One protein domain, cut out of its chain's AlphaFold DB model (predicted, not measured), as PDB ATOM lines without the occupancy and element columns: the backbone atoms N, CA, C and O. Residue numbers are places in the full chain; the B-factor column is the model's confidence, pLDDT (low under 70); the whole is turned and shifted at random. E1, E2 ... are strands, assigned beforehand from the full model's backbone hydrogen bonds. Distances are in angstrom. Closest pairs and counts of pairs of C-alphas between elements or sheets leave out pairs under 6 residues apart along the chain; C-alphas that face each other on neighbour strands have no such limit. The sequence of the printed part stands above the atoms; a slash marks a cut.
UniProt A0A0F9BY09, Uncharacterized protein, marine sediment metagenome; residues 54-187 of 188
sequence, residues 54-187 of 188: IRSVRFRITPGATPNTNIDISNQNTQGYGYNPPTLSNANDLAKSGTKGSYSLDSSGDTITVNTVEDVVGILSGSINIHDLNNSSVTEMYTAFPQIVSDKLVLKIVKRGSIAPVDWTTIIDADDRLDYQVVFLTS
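AT A GLANCE: This is residues 54 to 187 of the 188 residues of an uncharacterized protein of marine sediment metagenome (UniProt A0A0F9BY09). Two sheets of strands lie face to face as a sandwich, the five-strand sheet E3-E2-E1-E11-E6 on one side and E4-E5-E9-E8 with the small pair E7-E10 on the other; the two sides draw together at their edges, E3 beside E4 and E6 beside E7 and E8, like a flattened barrel. The long link of residues 160 to 176 crosses one end from E10 back to E11, and residues 77 to 82 loop out on the face of the large sheet turned away from the other side. The printed part has 134 residues, with no named helix and strands E1 to E11 in that order along the chain; the class is all strand, though under half of the residues, 62, are in named strands. Each of the three sheets is antiparallel. The whole is compact, with a radius of gyration of the C-alphas of 13.8 A, and spans 41 by 30 by 29 A.

HOW THE PARTS SIT: Look first at the large sheet, where E1, residues 54 to 63, and E11, residues 177 to 186, are antiparallel neighbours at 156 degrees; N 59 and O 180 are 2.8 A apart, within hydrogen-bond range. On the other side of E11 is the edge strand E6, residues 120 to 131, antiparallel at 166 degrees, with N 127 and O 181 at 2.8 A. E6 bends by 68 degrees at residue 124, and E11 by 50 degrees at residue 183. On the other side of E1 comes E2, residues 70 to 75, with N 60 and O 74 at 2.8 A, and then the edge strand E3, residues 91 to 95, with N 94 and O 71 at 2.8 A. E1, E2 and E3 form a meander, each strand the antiparallel neighbour of the one before, and this sheet is strongly twisted. Find E4 at residues 103 to 105: the closest C-alphas of E3 and E4, those of Ala 91 and Tyr 103, are 6.6 A apart. E4 forms a hairpin with E5, residues 112 to 114, with N 113 and O 104 at 2.8 A. Next is E9, residues 152 to 155, with N 114 and O 153 at 2.8 A; E9 and E11 are near each other, with 8 pairs of C-alphas within 10 A. E8, residues 147 to 149, forms a hairpin with E9, with N 154 and O 147 at 2.8 A. E7, residues 142 to 144, runs on into E8 at 56 degrees, and E9 runs on into E10, residues 157 to 159, at 32 degrees. E7 and E10 are antiparallel neighbours, with N 143 and O 158 at 2.9 A. The closest C-alphas of E6 and E7, those of Ser 127 and Ala 144, are 5.1 A apart, while E1 and E9 are apart.

IN THESE COORDINATES: Find C-alpha 54 at (148.205, 135.311, 80.235); from there E1 runs 29.4 A to C-alpha 63 at (127.132, 145.577, 98.030). E2 covers 17.0 A and E3 9.9 A. E6, the longest strand by residues, covers 28.1 A, and E9 covers 9.8 A. E4, E5, E7, E8 and E10 have three residues each. E11 covers 27.3 A and ends at C-alpha 186, (150.960, 134.106, 86.283).

THE WHOLE: The two C-alphas farthest apart are those of Ser 137 and Ser 187, at 41.5 A, while the first and last printed C-alphas are 9.3 A apart. The printed part has no cut. The long links are E2 to E3, residues 76 to 90, and E10 to E11, residues 160 to 176. The mean pLDDT of the printed part is 87.7; look for values under 70 at residues 77 to 81 and 131 to 139.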
ATOM      1  N   ILE A  54     149.112 134.156  80.288       90.38
ATOM      2  CA  ILE A  54     148.205 135.311  80.235       90.38
ATOM      3  C   ILE A  54     146.832 134.900  80.753       90.38
ATOM      4  O   ILE A  54     146.235 133.942  80.257       90.38
ATOM      5  N   ARG A  55     146.310 135.693  81.686       90.50
ATOM      6  CA  ARG A  55     144.973 135.562  82.257       90.50
ATOM      7  C   ARG A  55     144.213 136.870  82.131       90.50
ATOM      8  O   ARG A  55     144.772 137.948  82.298       90.50
ATOM      9  N   SER A  56     142.920 136.773  81.862       91.88
ATOM     10  CA  SER A  56     141.977 137.887  81.934       91.88
ATOM     11  C   SER A  56     140.797 137.465  82.786       91.88
ATOM     12  O   SER A  56     140.212 136.406  82.544       91.88
ATOM     13  N   VAL A  57     140.433 138.309  83.746       92.25
ATOM     14  CA  VAL A  57     139.292 138.095  84.641       92.25
ATOM     15  C   VAL A  57     138.495 139.385  84.747       92.25
ATOM     16  O   VAL A  57     139.062 140.480  84.783       92.25
ATOM     17  N   ARG A  58     137.171 139.246  84.819       93.38
ATOM     18  CA  ARG A  58     136.267 140.315  85.231       93.38
ATOM     19  C   ARG A  58     135.634 139.948  86.567       93.38
ATOM     20  O   ARG A  58     134.908 138.959  86.662       93.38
ATOM     21  N   PHE A  59     135.892 140.772  87.567       93.94
ATOM     22  CA  PHE A  59     135.266 140.716  88.877       93.94
ATOM     23  C   PHE A  59     134.067 141.648  88.877       93.94
ATOM     24  O   PHE A  59     134.212 142.824  88.563       93.94
ATOM     25  N   ARG A  60     132.893 141.141  89.231       93.50
ATOM     26  CA  ARG A  60     131.753 141.985  89.568       93.50
ATOM     27  C   ARG A  60     131.713 142.164  91.070       93.50
ATOM     28  O   ARG A  60     131.670 141.168  91.791       93.50
ATOM     29  N   ILE A  61     131.707 143.416  91.491       93.88
ATOM     30  CA  ILE A  61     131.657 143.840  92.880       93.88
ATOM     31  C   ILE A  61     130.320 144.548  93.091       93.88
ATOM     32  O   ILE A  61     129.965 145.456  92.335       93.88
ATOM     33  N   THR A  62     129.568 144.087  94.081       93.31
ATOM     34  CA  THR A  62     128.263 144.631  94.488       93.31
ATOM     35  C   THR A  62     128.259 144.818  96.006       93.31
ATOM     36  O   THR A  62     129.127 144.250  96.679       93.31
ATOM     37  N   PRO A  63     127.317 145.577  96.583       92.31
ATOM     38  CA  PRO A  63     127.132 145.577  98.030       92.31
ATOM     39  C   PRO A  63     126.770 144.165  98.482       92.31
ATOM     40  O   PRO A  63     126.098 143.439  97.743       92.31
ATOM     41  N   GLY A  64     127.201 143.777  99.679       92.12
ATOM     42  CA  GLY A  64     126.678 142.565 100.301       92.12
ATOM     43  C   GLY A  64     125.339 142.819 101.003       92.12
ATOM     44  O   GLY A  64     124.673 143.842 100.813       92.12
ATOM     45  N   ALA A  65     124.941 141.889 101.864       91.12
ATOM     46  CA  ALA A  65     123.671 141.890 102.580       91.12
ATOM     47  C   ALA A  65     123.492 143.089 103.525       91.12
ATOM     48  O   ALA A  65     122.371 143.391 103.937       91.12
ATOM     49  N   THR A  66     124.577 143.768 103.908       90.00
ATOM     50  CA  THR A  66     124.519 145.020 104.673       90.00
ATOM     51  C   THR A  66     125.332 146.087 103.940       90.00
ATOM     52  O   THR A  66     126.550 146.173 104.145       90.00
ATOM     53  N   PRO A  67     124.674 146.909 103.097       84.69
ATOM     54  CA  PRO A  67     125.328 147.990 102.364       84.69
ATOM     55  C   PRO A  67     126.166 148.879 103.285       84.69
ATOM     56  O   PRO A  67     125.856 149.010 104.471       84.69
ATOM     57  N   ASN A  68     127.225 149.488 102.752       85.69
ATOM     58  CA  ASN A  68     128.172 150.305 103.519       85.69
ATOM     59  C   ASN A  68     129.051 149.548 104.535       85.69
ATOM     60  O   ASN A  68     129.791 150.173 105.294       85.69
ATOM     61  N   THR A  69     128.999 148.209 104.573       90.88
ATOM     62  CA  THR A  69     129.801 147.411 105.526       90.88
ATOM     63  C   THR A  69     130.519 146.214 104.909       90.88
ATOM     64  O   THR A  69     131.551 145.775 105.422       90.88
ATOM     65  N   ASN A  70     129.983 145.670 103.820       93.94
ATOM     66  CA  ASN A  70     130.499 144.483 103.158       93.94
ATOM     67  C   ASN A  70     130.223 144.534 101.655       93.94
ATOM     68  O   ASN A  70     129.374 145.291 101.184       93.94
ATOM     69  N   ILE A  71     130.975 143.723 100.920       95.38
ATOM     70  CA  ILE A  71     130.862 143.588  99.470       95.38
ATOM     71  C   ILE A  71     130.720 142.123  99.079       95.38
ATOM     72  O   ILE A  71     131.262 141.227  99.733       95.38
ATOM     73  N   ASP A  72     130.055 141.898  97.957       96.38
ATOM     74  CA  ASP A  72     130.044 140.629  97.250       96.38
ATOM     75  C   ASP A  72     130.989 140.716  96.051       96.38
ATOM     76  O   ASP A  72     131.049 141.733  95.359       96.38
ATOM     77  N   ILE A  73     131.724 139.635  95.783       96.06
ATOM     78  CA  ILE A  73     132.630 139.529  94.637       96.06
ATOM     79  C   ILE A  73     132.293 138.264  93.861       96.06
ATOM     80  O   ILE A  73     132.427 137.144  94.364       96.06
ATOM     81  N   SER A  74     131.909 138.435  92.598       94.12
ATOM     82  CA  SER A  74     131.592 137.332  91.694       94.12
ATOM     83  C   SER A  74     132.441 137.354  90.427       94.12
ATOM     84  O   SER A  74     132.652 138.391  89.799       94.12
ATOM     85  N   ASN A  75     132.913 136.177  90.021       89.44
ATOM     86  CA  ASN A  75     133.706 136.009  88.807       89.44
ATOM     87  C   ASN A  75     132.809 135.925  87.567       89.44
ATOM     88  O   ASN A  75     132.028 134.985  87.426       89.44
ATOM     89  N   GLN A  76     132.961 136.852  86.623       85.88
ATOM     90  CA  GLN A  76     132.154 136.917  85.396       85.88
ATOM     91  C   GLN A  76     132.801 136.143  84.229       85.88
ATOM     92  O   GLN A  76     132.856 136.614  83.094       85.88
ATOM     93  N   ASN A  77     133.310 134.937  84.501       69.38
ATOM     94  CA  ASN A  77     134.124 134.163  83.551       69.38
ATOM     95  C   ASN A  77     133.319 133.496  82.415       69.38
ATOM     96  O   ASN A  77     133.907 132.989  81.465       69.38
ATOM     97  N   THR A  78     131.985 133.487  82.479       59.81
ATOM     98  CA  THR A  78     131.119 132.664  81.610       59.81
ATOM     99  C   THR A  78     130.570 133.347  80.351       59.81
ATOM    100  O   THR A  78     129.717 132.775  79.683       59.81
ATOM    101  N   GLN A  79     131.044 134.532  79.955       56.22
ATOM    102  CA  GLN A  79     130.480 135.261  78.797       56.22
ATOM    103  C   GLN A  79     131.533 135.984  77.938       56.22
ATOM    104  O   GLN A  79     131.361 137.141  77.573       56.22
ATOM    105  N   GLY A  80     132.661 135.334  77.634       61.59
ATOM    106  CA  GLY A  80     133.708 135.931  76.783       61.59
ATOM    107  C   GLY A  80     134.488 137.087  77.430       61.59
ATOM    108  O   GLY A  80     135.310 137.715  76.774       61.59
ATOM    109  N   TYR A  81     134.264 137.354  78.720       67.44
ATOM    110  CA  TYR A  81     134.957 138.393  79.493       67.44
ATOM    111  C   TYR A  81     136.233 137.898  80.193       67.44
ATOM    112  O   TYR A  81     136.895 138.670  80.888       67.44
ATOM    113  N   GLY A  82     136.582 136.622  80.012       76.56
ATOM    114  CA  GLY A  82     137.783 136.008  80.565       76.56
ATOM    115  C   GLY A  82     138.582 135.245  79.512       76.56
ATOM    116  O   GLY A  82     138.034 134.767  78.521       76.56
ATOM    117  N   TYR A  83     139.884 135.126  79.751       84.31
ATOM    118  CA  TYR A  83     140.818 134.324  78.960       84.31
ATOM    119  C   TYR A  83     141.718 133.587  79.942       84.31
ATOM    120  O   TYR A  83     142.314 134.241  80.793       84.31
ATOM    121  N   ASN A  84     141.762 132.253  79.877       86.88
ATOM    122  CA  ASN A  84     142.449 131.399  80.858       86.88
ATOM    123  C   ASN A  84     142.274 131.873  82.320       86.88
ATOM    124  O   ASN A  84     143.270 132.058  83.028       86.88
ATOM    125  N   PRO A  85     141.035 132.150  82.782       86.25
ATOM    126  CA  PRO A  85     140.848 132.658  84.132       86.25
ATOM    127  C   PRO A  85     141.361 131.620  85.146       86.25
ATOM    128  O   PRO A  85     141.153 130.421  84.942       86.25
ATOM    129  N   PRO A  86     142.033 132.040  86.233       86.88
ATOM    130  CA  PRO A  86     142.393 131.122  87.303       86.88
ATOM    131  C   PRO A  86     141.141 130.577  87.989       86.88
ATOM    132  O   PRO A  86     140.051 131.155  87.911       86.88
ATOM    133  N   THR A  87     141.310 129.457  88.689       87.88
ATOM    134  CA  THR A  87     140.241 128.876  89.500       87.88
ATOM    135  C   THR A  87     139.971 129.788  90.689       87.88
ATOM    136  O   THR A  87     140.766 129.863  91.623       87.88
ATOM    137  N   LEU A  88     138.841 130.488  90.646       91.31
ATOM    138  CA  LEU A  88     138.423 131.434  91.671       91.31
ATOM    139  C   LEU A  88     137.014 131.105  92.153       91.31
ATOM    140  O   LEU A  88     136.127 130.772  91.365       91.31
ATOM    141  N   SER A  89     136.803 131.258  93.454       93.81
ATOM    142  CA  SER A  89     135.499 131.129  94.103       93.81
ATOM    143  C   SER A  89     134.975 132.500  94.513       93.81
ATOM    144  O   SER A  89     135.755 133.376  94.886       93.81
ATOM    145  N   ASN A  90     133.660 132.696  94.411       95.81
ATOM    146  CA  ASN A  90     133.008 133.952  94.780       95.81
ATOM    147  C   ASN A  90     133.133 134.220  96.289       95.81
ATOM    148  O   ASN A  90     133.259 133.287  97.086       95.81
ATOM    149  N   ALA A  91     133.042 135.489  96.676       96.81
ATOM    150  CA  ALA A  91     132.874 135.900  98.063       96.81
ATOM    151  C   ALA A  91     131.501 136.543  98.247       96.81
ATOM    152  O   ALA A  91     131.161 137.453  97.500       96.81
ATOM    153  N   ASN A  92     130.768 136.100  99.269       96.50
ATOM    154  CA  ASN A  92     129.522 136.729  99.702       96.50
ATOM    155  C   ASN A  92     129.730 137.347 101.093       96.50
ATOM    156  O   ASN A  92     130.271 136.676 101.981       96.50
ATOM    157  N   ASP A  93     129.291 138.581 101.307       95.81
ATOM    158  CA  ASP A  93     129.441 139.370 102.531       95.81
ATOM    159  C   ASP A  93     130.901 139.483 102.999       95.81
ATOM    160  O   ASP A  93     131.224 139.205 104.163       95.81
ATOM    161  N   LEU A  94     131.826 139.809 102.098       97.31
ATOM    162  CA  LEU A  94     133.215 140.065 102.468       97.31
ATOM    163  C   LEU A  94     133.301 141.395 103.226       97.31
ATOM    164  O   LEU A  94     133.150 142.469 102.650       97.31
ATOM    165  N   ALA A  95     133.539 141.306 104.532       96.38
ATOM    166  CA  ALA A  95     133.777 142.452 105.400       96.38
ATOM    167  C   ALA A  95     135.278 142.774 105.498       96.38
ATOM    168  O   ALA A  95     136.130 141.941 105.172       96.38
ATOM    169  N   LYS A  96     135.602 143.974 105.990       97.00
ATOM    170  CA  LYS A  96     136.985 144.408 106.243       97.00
ATOM    171  C   LYS A  96     137.724 143.438 107.161       97.00
ATOM    172  O   LYS A  96     137.140 142.886 108.093       97.00
ATOM    173  N   SER A  97     139.020 143.258 106.918       97.25
ATOM    174  CA  SER A  97     139.871 142.228 107.547       97.25
ATOM    175  C   SER A  97     139.395 140.782 107.331       97.25
ATOM    176  O   SER A  97     139.910 139.854 107.958       97.25
ATOM    177  N   GLY A  98     138.392 140.570 106.478       97.12
ATOM    178  CA  GLY A  98     137.814 139.268 106.197       97.12
ATOM    179  C   GLY A  98     138.540 138.542 105.073       97.12
ATOM    180  O   GLY A  98     139.196 139.139 104.221       97.12
ATOM    181  N   THR A  99     138.381 137.222 105.048       97.88
ATOM    182  CA  THR A  99     138.739 136.372 103.907       97.88
ATOM    183  C   THR A  99     137.555 135.470 103.600       97.88
ATOM    184  O   THR A  99     137.041 134.802 104.498       97.88
ATOM    185  N   LYS A 100     137.101 135.463 102.346       97.50
ATOM    186  CA  LYS A 100     136.009 134.614 101.862       97.50
ATOM    187  C   LYS A 100     136.258 134.227 100.411       97.50
ATOM    188  O   LYS A 100     136.716 135.044  99.617       97.50
ATOM    189  N   GLY A 101     135.932 132.983 100.065       96.00
ATOM    190  CA  GLY A 101     136.233 132.447  98.740       96.00
ATOM    191  C   GLY A 101     137.709 132.641  98.391       96.00
ATOM    192  O   GLY A 101     138.589 132.358  99.204       96.00
ATOM    193  N   SER A 102     137.973 133.184  97.205       96.88
ATOM    194  CA  SER A 102     139.326 133.494  96.736       96.88
ATOM    195  C   SER A 102     139.765 134.931  97.038       96.88
ATOM    196  O   SER A 102     140.644 135.443  96.353       96.88
ATOM    197  N   TYR A 103     139.176 135.601  98.033       98.25
ATOM    198  CA  TYR A 103     139.415 137.025  98.277       98.25
ATOM    199  C   TYR A 103     139.652 137.340  99.746       98.25
ATOM    200  O   TYR A 103     139.014 136.764 100.629       98.25
ATOM    201  N   SER A 104     140.525 138.307 100.001       98.19
ATOM    202  CA  SER A 104     140.602 138.994 101.288       98.19
ATOM    203  C   SER A 104     140.463 140.498 101.103       98.19
ATOM    204  O   SER A 104     140.911 141.053 100.099       98.19
ATOM    205  N   LEU A 105     139.815 141.143 102.069       97.94
ATOM    206  CA  LEU A 105     139.677 142.593 102.140       97.94
ATOM    207  C   LEU A 105     140.476 143.081 103.340       97.94
ATOM    208  O   LEU A 105     140.347 142.537 104.438       97.94
ATOM    209  N   ASP A 106     141.321 144.081 103.130       97.31
ATOM    210  CA  ASP A 106     142.160 144.625 104.191       97.31
ATOM    211  C   ASP A 106     141.339 145.356 105.276       97.31
ATOM    212  O   ASP A 106     140.111 145.463 105.220       97.31
ATOM    213  N   SER A 107     142.020 145.843 106.314       96.50
ATOM    214  CA  SER A 107     141.368 146.555 107.418       96.50
ATOM    215  C   SER A 107     140.814 147.919 107.018       96.50
ATOM    216  O   SER A 107     139.862 148.387 107.645       96.50
ATOM    217  N   SER A 108     141.391 148.562 106.001       95.25
ATOM    218  CA  SER A 108     140.926 149.861 105.503       95.25
ATOM    219  C   SER A 108     139.698 149.703 104.611       95.25
ATOM    220  O   SER A 108     138.848 150.594 104.576       95.25
ATOM    221  N   GLY A 109     139.548 148.538 103.977       95.00
ATOM    222  CA  GLY A 109     138.477 148.251 103.034       95.00
ATOM    223  C   GLY A 109     138.791 148.725 101.621       95.00
ATOM    224  O   GLY A 109     137.893 148.751 100.794       95.00
ATOM    225  N   ASP A 110     140.034 149.105 101.328       95.44
ATOM    226  CA  ASP A 110     140.442 149.703 100.050       95.44
ATOM    227  C   ASP A 110     141.235 148.739  99.152       95.44
ATOM    228  O   ASP A 110     141.453 148.994  97.962       95.44
ATOM    229  N   THR A 111     141.634 147.596  99.712       97.12
ATOM    230  CA  THR A 111     142.531 146.639  99.079       97.12
ATOM    231  C   THR A 111     141.893 145.258  99.074       97.12
ATOM    232  O   THR A 111     141.806 144.596 100.110       97.12
ATOM    233  N   ILE A 112     141.498 144.792  97.886       97.88
ATOM    234  CA  ILE A 112     141.063 143.406  97.677       97.88
ATOM    235  C   ILE A 112     142.267 142.601  97.196       97.88
ATOM    236  O   ILE A 112     142.807 142.880  96.127       97.88
ATOM    237  N   THR A 113     142.673 141.579  97.942       98.00
ATOM    238  CA  THR A 113     143.683 140.615  97.486       98.00
ATOM    239  C   THR A 113     142.989 139.415  96.861       98.00
ATOM    240  O   THR A 113     142.101 138.815  97.467       98.00
ATOM    241  N   VAL A 114     143.396 139.062  95.644       97.19
ATOM    242  CA  VAL A 114     142.912 137.892  94.913       97.19
ATOM    243  C   VAL A 114     143.856 136.727  95.188       97.19
ATOM    244  O   VAL A 114     145.006 136.703  94.747       97.19
ATOM    245  N   ASN A 115     143.353 135.744  95.922       93.88
ATOM    246  CA  ASN A 115     144.075 134.545  96.316       93.88
ATOM    247  C   ASN A 115     143.968 133.488  95.210       93.88
ATOM    248  O   ASN A 115     143.092 132.619  95.236       93.88
ATOM    249  N   THR A 116     144.857 133.589  94.223       89.38
ATOM    250  CA  THR A 116     145.112 132.545  93.219       89.38
ATOM    251  C   THR A 116     146.121 131.523  93.739       89.38
ATOM    252  O   THR A 116     146.952 131.837  94.600       89.38
ATOM    253  N   VAL A 117     146.044 130.295  93.213       87.50
ATOM    254  CA  VAL A 117     147.033 129.242  93.495       87.50
ATOM    255  C   VAL A 117     148.367 129.609  92.857       87.50
ATOM    256  O   VAL A 117     149.401 129.493  93.500       87.50
ATOM    257  N   GLU A 118     148.316 130.092  91.619       89.25
ATOM    258  CA  GLU A 118     149.471 130.539  90.857       89.25
ATOM    259  C   GLU A 118     149.921 131.937  91.294       89.25
ATOM    260  O   GLU A 118     149.093 132.784  91.662       89.25
ATOM    261  N   ASP A 119     151.227 132.180  91.214       91.38
ATOM    262  CA  ASP A 119     151.829 133.467  91.540       91.38
ATOM    263  C   ASP A 119     151.652 134.451  90.388       91.38
ATOM    264  O   ASP A 119     151.779 134.106  89.214       91.38
ATOM    265  N   VAL A 120     151.331 135.698  90.721       92.12
ATOM    266  CA  VAL A 120     151.115 136.779  89.762       92.12
ATOM    267  C   VAL A 120     152.435 137.499  89.538       92.12
ATOM    268  O   VAL A 120     152.953 138.157  90.433       92.12
ATOM    269  N   VAL A 121     152.952 137.409  88.314       92.62
ATOM    270  CA  VAL A 121     154.293 137.900  87.947       92.62
ATOM    271  C   VAL A 121     154.259 139.173  87.102       92.62
ATOM    272  O   VAL A 121     155.286 139.812  86.881       92.62
ATOM    273  N   GLY A 122     153.083 139.572  86.613       92.00
ATOM    274  CA  GLY A 122     152.938 140.785  85.813       92.00
ATOM    275  C   GLY A 122     151.490 141.230  85.664       92.00
ATOM    276  O   GLY A 122     150.574 140.416  85.694       92.00
ATOM    277  N   ILE A 123     151.278 142.530  85.466       94.94
ATOM    278  CA  ILE A 123     149.971 143.109  85.137       94.94
ATOM    279  C   ILE A 123     150.090 143.801  83.784       94.94
ATOM    280  O   ILE A 123     150.997 144.601  83.573       94.94
ATOM    281  N   LEU A 124     149.166 143.492  82.878       93.31
ATOM    282  CA  LEU A 124     149.122 144.066  81.535       93.31
ATOM    283  C   LEU A 124     148.128 145.225  81.454       93.31
ATOM    284  O   LEU A 124     148.414 146.240  80.824       93.31
ATOM    285  N   SER A 125     146.959 145.092  82.085       93.25
ATOM    286  CA  SER A 125     145.957 146.158  82.102       93.25
ATOM    287  C   SER A 125     144.950 145.995  83.237       93.25
ATOM    288  O   SER A 125     144.707 144.893  83.726       93.25
ATOM    289  N   GLY A 126     144.336 147.110  83.628       92.88
ATOM    290  CA  GLY A 126     143.189 147.159  84.524       92.88
ATOM    291  C   GLY A 126     142.190 148.200  84.037       92.88
ATOM    292  O   GLY A 126     142.578 149.260  83.548       92.88
ATOM    293  N   SER A 127     140.905 147.905  84.160       92.06
ATOM    294  CA  SER A 127     139.823 148.830  83.823       92.06
ATOM    295  C   SER A 127     138.617 148.561  84.707       92.06
ATOM    296  O   SER A 127     138.438 147.446  85.197       92.06
ATOM    297  N   ILE A 128     137.786 149.577  84.895       90.25
ATOM    298  CA  ILE A 128     136.511 149.446  85.588       90.25
ATOM    299  C   ILE A 128     135.386 149.920  84.684       90.25
ATOM    300  O   ILE A 128     135.543 150.893  83.946       90.25
ATOM    301  N   ASN A 129     134.245 149.253  84.788       85.94
ATOM    302  CA  ASN A 129     132.965 149.767  84.333       85.94
ATOM    303  C   ASN A 129     132.082 149.914  85.564       85.94
ATOM    304  O   ASN A 129     131.853 148.943  86.283       85.94
ATOM    305  N   ILE A 130     131.610 151.127  85.812       77.38
ATOM    306  CA  ILE A 130     130.736 151.423  86.943       77.38
ATOM    307  C   ILE A 130     129.330 151.573  86.384       77.38
ATOM    308  O   ILE A 130     129.117 152.321  85.428       77.38
ATOM    309  N   HIS A 131     128.391 150.816  86.933       63.12
ATOM    310  CA  HIS A 131     126.996 150.835  86.530       63.12
ATOM    311  C   HIS A 131     126.159 151.240  87.726       63.12
ATOM    312  O   HIS A 131     125.986 150.427  88.626       63.12
ATOM    313  N   ASP A 132     125.626 152.456  87.633       57.16
ATOM    314  CA  ASP A 132     124.883 153.137  88.688       57.16
ATOM    315  C   ASP A 132     125.729 153.300  89.959       57.16
ATOM    316  O   ASP A 132     126.199 152.347  90.562       57.16
ATOM    317  N   LEU A 133     126.033 154.548  90.269       59.09
ATOM    318  CA  LEU A 133     126.419 154.976  91.603       59.09
ATOM    319  C   LEU A 133     125.202 155.795  91.969       59.09
ATOM    320  O   LEU A 133     125.080 156.912  91.452       59.09
ATOM    321  N   ASN A 134     124.237 155.244  92.689       50.34
ATOM    322  CA  ASN A 134     123.072 156.023  93.081       50.34
ATOM    323  C   ASN A 134     123.596 157.240  93.858       50.34
ATOM    324  O   ASN A 134     124.093 157.093  94.968       50.34
ATOM    325  N   ASN A 135     123.516 158.432  93.237       48.59
ATOM    326  CA  ASN A 135     124.139 159.713  93.629       48.59
ATOM    327  C   ASN A 135     125.486 160.107  92.955       48.59
ATOM    328  O   ASN A 135     126.142 161.053  93.401       48.59
ATOM    329  N   SER A 136     125.877 159.484  91.835       51.31
ATOM    330  CA  SER A 136     127.011 159.907  90.996       51.31
ATOM    331  C   SER A 136     126.765 161.317  90.471       51.31
ATOM    332  O   SER A 136     126.140 161.543  89.428       51.31
ATOM    333  N   SER A 137     127.325 162.301  91.166       54.38
ATOM    334  CA  SER A 137     127.638 163.564  90.522       54.38
ATOM    335  C   SER A 137     128.534 163.259  89.316       54.38
ATOM    336  O   SER A 137     129.426 162.415  89.396       54.38
ATOM    337  N   VAL A 138     128.381 163.998  88.219       54.12
ATOM    338  CA  VAL A 138     129.287 163.944  87.050       54.12
ATOM    339  C   VAL A 138     130.774 164.204  87.384       54.12
ATOM    340  O   VAL A 138     131.615 164.233  86.487       54.12
ATOM    341  N   THR A 139     131.115 164.427  88.658       57.25
ATOM    342  CA  THR A 139     132.472 164.665  89.159       57.25
ATOM    343  C   THR A 139     133.123 163.439  89.803       57.25
ATOM    344  O   THR A 139     134.341 163.433  89.996       57.25
ATOM    345  N   GLU A 140     132.362 162.386  90.113       70.81
ATOM    346  CA  GLU A 140     132.914 161.171  90.709       70.81
ATOM    347  C   GLU A 140     133.418 160.228  89.621       70.81
ATOM    348  O   GLU A 140     132.666 159.502  88.981       70.81
ATOM    349  N   MET A 141     134.725 160.268  89.377       78.75
ATOM    350  CA  MET A 141     135.376 159.392  88.412       78.75
ATOM    351  C   MET A 141     136.432 158.558  89.112       78.75
ATOM    352  O   MET A 141     137.302 159.112  89.782       78.75
ATOM    353  N   TYR A 142     136.386 157.247  88.911       86.31
ATOM    354  CA  TYR A 142     137.339 156.309  89.492       86.31
ATOM    355  C   TYR A 142     138.215 155.690  88.403       86.31
ATOM    356  O   TYR A 142     137.901 155.729  87.212       86.31
ATOM    357  N   THR A 143     139.358 155.143  88.796       88.75
ATOM    358  CA  THR A 143     140.278 154.445  87.895       88.75
ATOM    359  C   THR A 143     140.767 153.169  88.558       88.75
ATOM    360  O   THR A 143     141.060 153.160  89.754       88.75
ATOM    361  N   ALA A 144     140.838 152.097  87.771       92.56
ATOM    362  CA  ALA A 144     141.418 150.828  88.183       92.56
ATOM    363  C   ALA A 144     142.903 151.009  88.511       92.56
ATOM    364  O   ALA A 144     143.646 151.593  87.721       92.56
ATOM    365  N   PHE A 145     143.345 150.467  89.638       93.31
ATOM    366  CA  PHE A 145     144.742 150.507  90.049       93.31
ATOM    367  C   PHE A 145     145.199 149.122  90.529       93.31
ATOM    368  O   PHE A 145     145.394 148.904  91.726       93.31
ATOM    369  N   PRO A 146     145.322 148.145  89.610       94.62
ATOM    370  CA  PRO A 146     145.758 146.806  89.971       94.62
ATOM    371  C   PRO A 146     147.243 146.824  90.361       94.62
ATOM    372  O   PRO A 146     148.049 147.520  89.742       94.62
ATOM    373  N   GLN A 147     147.614 146.046  91.374       95.38
ATOM    374  CA  GLN A 147     148.991 145.921  91.857       95.38
ATOM    375  C   GLN A 147     149.351 144.456  92.108       95.38
ATOM    376  O   GLN A 147     148.470 143.606  92.225       95.38
ATOM    377  N   ILE A 148     150.648 144.173  92.202       95.06
ATOM    378  CA  ILE A 148     151.164 142.888  92.679       95.06
ATOM    379  C   ILE A 148     151.756 143.134  94.059       95.06
ATOM    380  O   ILE A 148     152.610 144.009  94.217       95.06
ATOM    381  N   VAL A 149     151.288 142.390  95.056       94.00
ATOM    382  CA  VAL A 149     151.826 142.431  96.419       94.00
ATOM    383  C   VAL A 149     152.031 140.998  96.870       94.00
ATOM    384  O   VAL A 149     151.075 140.226  96.881       94.00
ATOM    385  N   SER A 150     153.268 140.650  97.231       92.94
ATOM    386  CA  SER A 150     153.634 139.292  97.662       92.94
ATOM    387  C   SER A 150     153.121 138.218  96.695       92.94
ATOM    388  O   SER A 150     152.427 137.291  97.104       92.94
ATOM    389  N   ASP A 151     153.379 138.425  95.401       92.12
ATOM    390  CA  ASP A 151     153.003 137.515  94.312       92.12
ATOM    391  C   ASP A 151     151.488 137.286  94.148       92.12
ATOM    392  O   ASP A 151     151.047 136.391  93.427       92.12
ATOM    393  N   LYS A 152     150.657 138.126  94.775       95.06
ATOM    394  CA  LYS A 152     149.200 138.126  94.609       95.06
ATOM    395  C   LYS A 152     148.732 139.357  93.860       95.06
ATOM    396  O   LYS A 152     149.254 140.462  94.023       95.06
ATOM    397  N   LEU A 153     147.696 139.158  93.051       96.69
ATOM    398  CA  LEU A 153     146.973 140.247  92.417       96.69
ATOM    399  C   LEU A 153     146.179 140.998  93.484       96.69
ATOM    400  O   LEU A 153     145.391 140.416  94.224       96.69
ATOM    401  N   VAL A 154     146.350 142.308  93.506       97.31
ATOM    402  CA  VAL A 154     145.633 143.224  94.376       97.31
ATOM    403  C   VAL A 154     144.819 144.187  93.524       97.31
ATOM    404  O   VAL A 154     145.334 144.787  92.579       97.31
ATOM    405  N   LEU A 155     143.541 144.346  93.861       96.56
ATOM    406  CA  LEU A 155     142.620 145.271  93.213       96.56
ATOM    407  C   LEU A 155     142.417 146.487  94.111       96.56
ATOM    408  O   LEU A 155     142.072 146.361  95.289       96.56
ATOM    409  N   LYS A 156     142.602 147.668  93.525       95.19
ATOM    410  CA  LYS A 156     142.308 148.960  94.142       95.19
ATOM    411  C   LYS A 156     141.632 149.851  93.121       95.19
ATOM    412  O   LYS A 156     141.837 149.701  91.914       95.19
ATOM    413  N   ILE A 157     140.887 150.823  93.612       92.00
ATOM    414  CA  ILE A 157     140.426 151.954  92.817       92.00
ATOM    415  C   ILE A 157     140.894 153.243  93.464       92.00
ATOM    416  O   ILE A 157     141.002 153.344  94.685       92.00
ATOM    417  N   VAL A 158     141.161 154.233  92.626       90.25
ATOM    418  CA  VAL A 158     141.493 155.590  93.059       90.25
ATOM    419  C   VAL A 158     140.512 156.569  92.436       90.25
ATOM    420  O   VAL A 158     140.064 156.377  91.301       90.25
ATOM    421  N   LYS A 159     140.172 157.628  93.170       86.62
ATOM    422  CA  LYS A 159     139.351 158.727  92.652       86.62
ATOM    423  C   LYS A 159     140.218 159.667  91.814       86.62
ATOM    424  O   LYS A 159     141.343 159.982  92.192       86.62
ATOM    425  N   ARG A 160     139.698 160.157  90.690       81.44
ATOM    426  CA  ARG A 160     140.371 161.129  89.818       81.44
ATOM    427  C   ARG A 160     140.905 162.309  90.635       81.44
ATOM    428  O   ARG A 160     140.171 162.922  91.402       81.44
ATOM    429  N   GLY A 161     142.173 162.653  90.412       80.12
ATOM    430  CA  GLY A 161     142.847 163.750  91.115       80.12
ATOM    431  C   GLY A 161     143.392 163.372  92.497       80.12
ATOM    432  O   GLY A 161     144.069 164.189  93.110       80.12
ATOM    433  N   SER A 162     143.153 162.142  92.959       85.12
ATOM    434  CA  SER A 162     143.752 161.560  94.157       85.12
ATOM    435  C   SER A 162     144.513 160.282  93.801       85.12
ATOM    436  O   SER A 162     144.157 159.565  92.869       85.12
ATOM    437  N   ILE A 163     145.565 159.992  94.562       84.31
ATOM    438  CA  ILE A 163     146.260 158.694  94.532       84.31
ATOM    439  C   ILE A 163     145.859 157.803  95.712       84.31
ATOM    440  O   ILE A 163     146.302 156.661  95.792       84.31
ATOM    441  N   ALA A 164     145.056 158.330  96.643       88.44
ATOM    442  CA  ALA A 164     144.568 157.566  97.776       88.44
ATOM    443  C   ALA A 164     143.570 156.503  97.281       88.44
ATOM    444  O   ALA A 164     142.634 156.858  96.549       88.44
ATOM    445  N   PRO A 165     143.763 155.227  97.661       89.50
ATOM    446  CA  PRO A 165     142.772 154.188  97.447       89.50
ATOM    447  C   PRO A 165     141.446 154.536  98.121       89.50
ATOM    448  O   PRO A 165     141.395 155.322  99.069       89.50
ATOM    449  N   VAL A 166     140.372 153.954  97.602       89.88
ATOM    450  CA  VAL A 166     139.015 154.210  98.078       89.88
ATOM    451  C   VAL A 166     138.436 152.948  98.699       89.88
ATOM    452  O   VAL A 166     138.649 151.849  98.194       89.88
ATOM    453  N   ASP A 167     137.697 153.125  99.790       91.88
ATOM    454  CA  ASP A 167     137.044 152.046 100.517       91.88
ATOM    455  C   ASP A 167     135.874 151.459  99.712       91.88
ATOM    456  O   ASP A 167     134.824 152.090  99.547       91.88
ATOM    457  N   TRP A 168     136.063 150.221  99.250       90.50
ATOM    458  CA  TRP A 168     135.112 149.435  98.469       90.50
ATOM    459  C   TRP A 168     133.760 149.287  99.157       90.50
ATOM    460  O   TRP A 168     132.740 149.222  98.478       90.50
ATOM    461  N   THR A 169     133.750 149.237 100.491       89.69
ATOM    462  CA  THR A 169     132.514 149.028 101.252       89.69
ATOM    463  C   THR A 169     131.603 150.245 101.213       89.69
ATOM    464  O   THR A 169     130.403 150.073 101.343       89.69
ATOM    465  N   THR A 170     132.157 151.441 100.997       86.00
ATOM    466  CA  THR A 170     131.432 152.724 101.077       86.00
ATOM    467  C   THR A 170     131.103 153.350  99.728       86.00
ATOM    468  O   THR A 170     130.361 154.321  99.674       86.00
ATOM    469  N   ILE A 171     131.698 152.848  98.646       82.50
ATOM    470  CA  ILE A 171     131.513 153.404  97.296       82.50
ATOM    471  C   ILE A 171     130.613 152.570  96.406       82.50
ATOM    472  O   ILE A 171     130.418 152.922  95.250       82.50
ATOM    473  N   ILE A 172     130.122 151.445  96.906       80.12
ATOM    474  CA  ILE A 172     129.160 150.613  96.203       80.12
ATOM    475  C   ILE A 172     127.929 150.583  97.102       80.12
ATOM    476  O   ILE A 172     127.907 149.861  98.103       80.12
ATOM    477  N   ASP A 173     126.952 151.427  96.784       77.19
ATOM    478  CA  ASP A 173     125.696 151.540  97.520       77.19
ATOM    479  C   ASP A 173     124.665 150.529  97.012       77.19
ATOM    480  O   ASP A 173     124.866 149.832  96.018       77.19
ATOM    481  N   ALA A 174     123.546 150.408  97.731       76.69
ATOM    482  CA  ALA A 174     122.453 149.535  97.322       76.69
ATOM    483  C   ALA A 174     122.054 149.791  95.852       76.69
ATOM    484  O   ALA A 174     121.865 150.934  95.444       76.69
ATOM    485  N   ASP A 175     121.914 148.700  95.096       76.81
ATOM    486  CA  ASP A 175     121.636 148.651  93.651       76.81
ATOM    487  C   ASP A 175     122.803 149.019  92.709       76.81
ATOM    488  O   ASP A 175     122.690 148.808  91.497       76.81
ATOM    489  N   ASP A 176     123.955 149.435  93.241       80.19
ATOM    490  CA  ASP A 176     125.153 149.697  92.442       80.19
ATOM    491  C   ASP A 176     125.868 148.400  92.039       80.19
ATOM    492  O   ASP A 176     125.848 147.372  92.732       80.19
ATOM    493  N   ARG A 177     126.590 148.448  90.914       84.94
ATOM    494  CA  ARG A 177     127.545 147.390  90.553       84.94
ATOM    495  C   ARG A 177     128.780 147.944  89.851       84.94
ATOM    496  O   ARG A 177     128.700 148.793  88.961       84.94
ATOM    497  N   LEU A 178     129.932 147.365  90.170       89.56
ATOM    498  CA  LEU A 178     131.212 147.690  89.550       89.56
ATOM    499  C   LEU A 178     131.832 146.434  88.942       89.56
ATOM    500  O   LEU A 178     132.077 145.446  89.627       89.56
ATOM    501  N   ASP A 179     132.123 146.480  87.645       91.69
ATOM    502  CA  ASP A 179     132.848 145.425  86.944       91.69
ATOM    503  C   ASP A 179     134.324 145.831  86.807       91.69
ATOM    504  O   ASP A 179     134.664 146.728  86.035       91.69
ATOM    505  N   TYR A 180     135.212 145.162  87.541       93.56
ATOM    506  CA  TYR A 180     136.660 145.337  87.487       93.56
ATOM    507  C   TYR A 180     137.274 144.285  86.570       93.56
ATOM    508  O   TYR A 180     137.279 143.095  86.880       93.56
ATOM    509  N   GLN A 181     137.820 144.707  85.438       93.50
ATOM    510  CA  GLN A 181     138.511 143.823  84.510       93.50
ATOM    511  C   GLN A 181     140.019 144.014  84.612       93.50
ATOM    512  O   GLN A 181     140.511 145.141  84.582       93.50
ATOM    513  N   VAL A 182     140.754 142.908  84.680       94.88
ATOM    514  CA  VAL A 182     142.217 142.904  84.733       94.88
ATOM    515  C   VAL A 182     142.779 141.824  83.824       94.88
ATOM    516  O   VAL A 182     142.249 140.712  83.756       94.88
ATOM    517  N   VAL A 183     143.865 142.166  83.139       93.81
ATOM    518  CA  VAL A 183     144.688 141.232  82.374       93.81
ATOM    519  C   VAL A 183     146.058 141.166  83.038       93.81
ATOM    520  O   VAL A 183     146.689 142.199  83.267       93.81
ATOM    521  N   PHE A 184     146.511 139.964  83.370       93.56
ATOM    522  CA  PHE A 184     147.722 139.725  84.151       93.56
ATOM    523  C   PHE A 184     148.417 138.433  83.718       93.56
ATOM    524  O   PHE A 184     147.874 137.643  82.948       93.56
ATOM    525  N   LEU A 185     149.644 138.250  84.189       92.69
ATOM    526  CA  LEU A 185     150.486 137.088  83.946       92.69
ATOM    527  C   LEU A 185     150.638 136.308  85.248       92.69
ATOM    528  O   LEU A 185     150.883 136.915  86.293       92.69
ATOM    529  N   THR A 186     150.552 134.982  85.177       91.50
ATOM    530  CA  THR A 186     150.960 134.106  86.283       91.50
ATOM    531  C   THR A 186     152.155 133.252  85.895       91.50
ATOM    532  O   THR A 186     152.297 132.932  84.713       91.50
ATOM    533  N   SER A 187     152.968 132.836  86.865       85.88
ATOM    534  CA  SER A 187     153.864 131.690  86.671       85.88
ATOM    535  C   SER A 187     153.036 130.403  86.498       85.88
ATOM    536  O   SER A 187     151.854 130.358  86.870       85.88
TER     537      SER A 187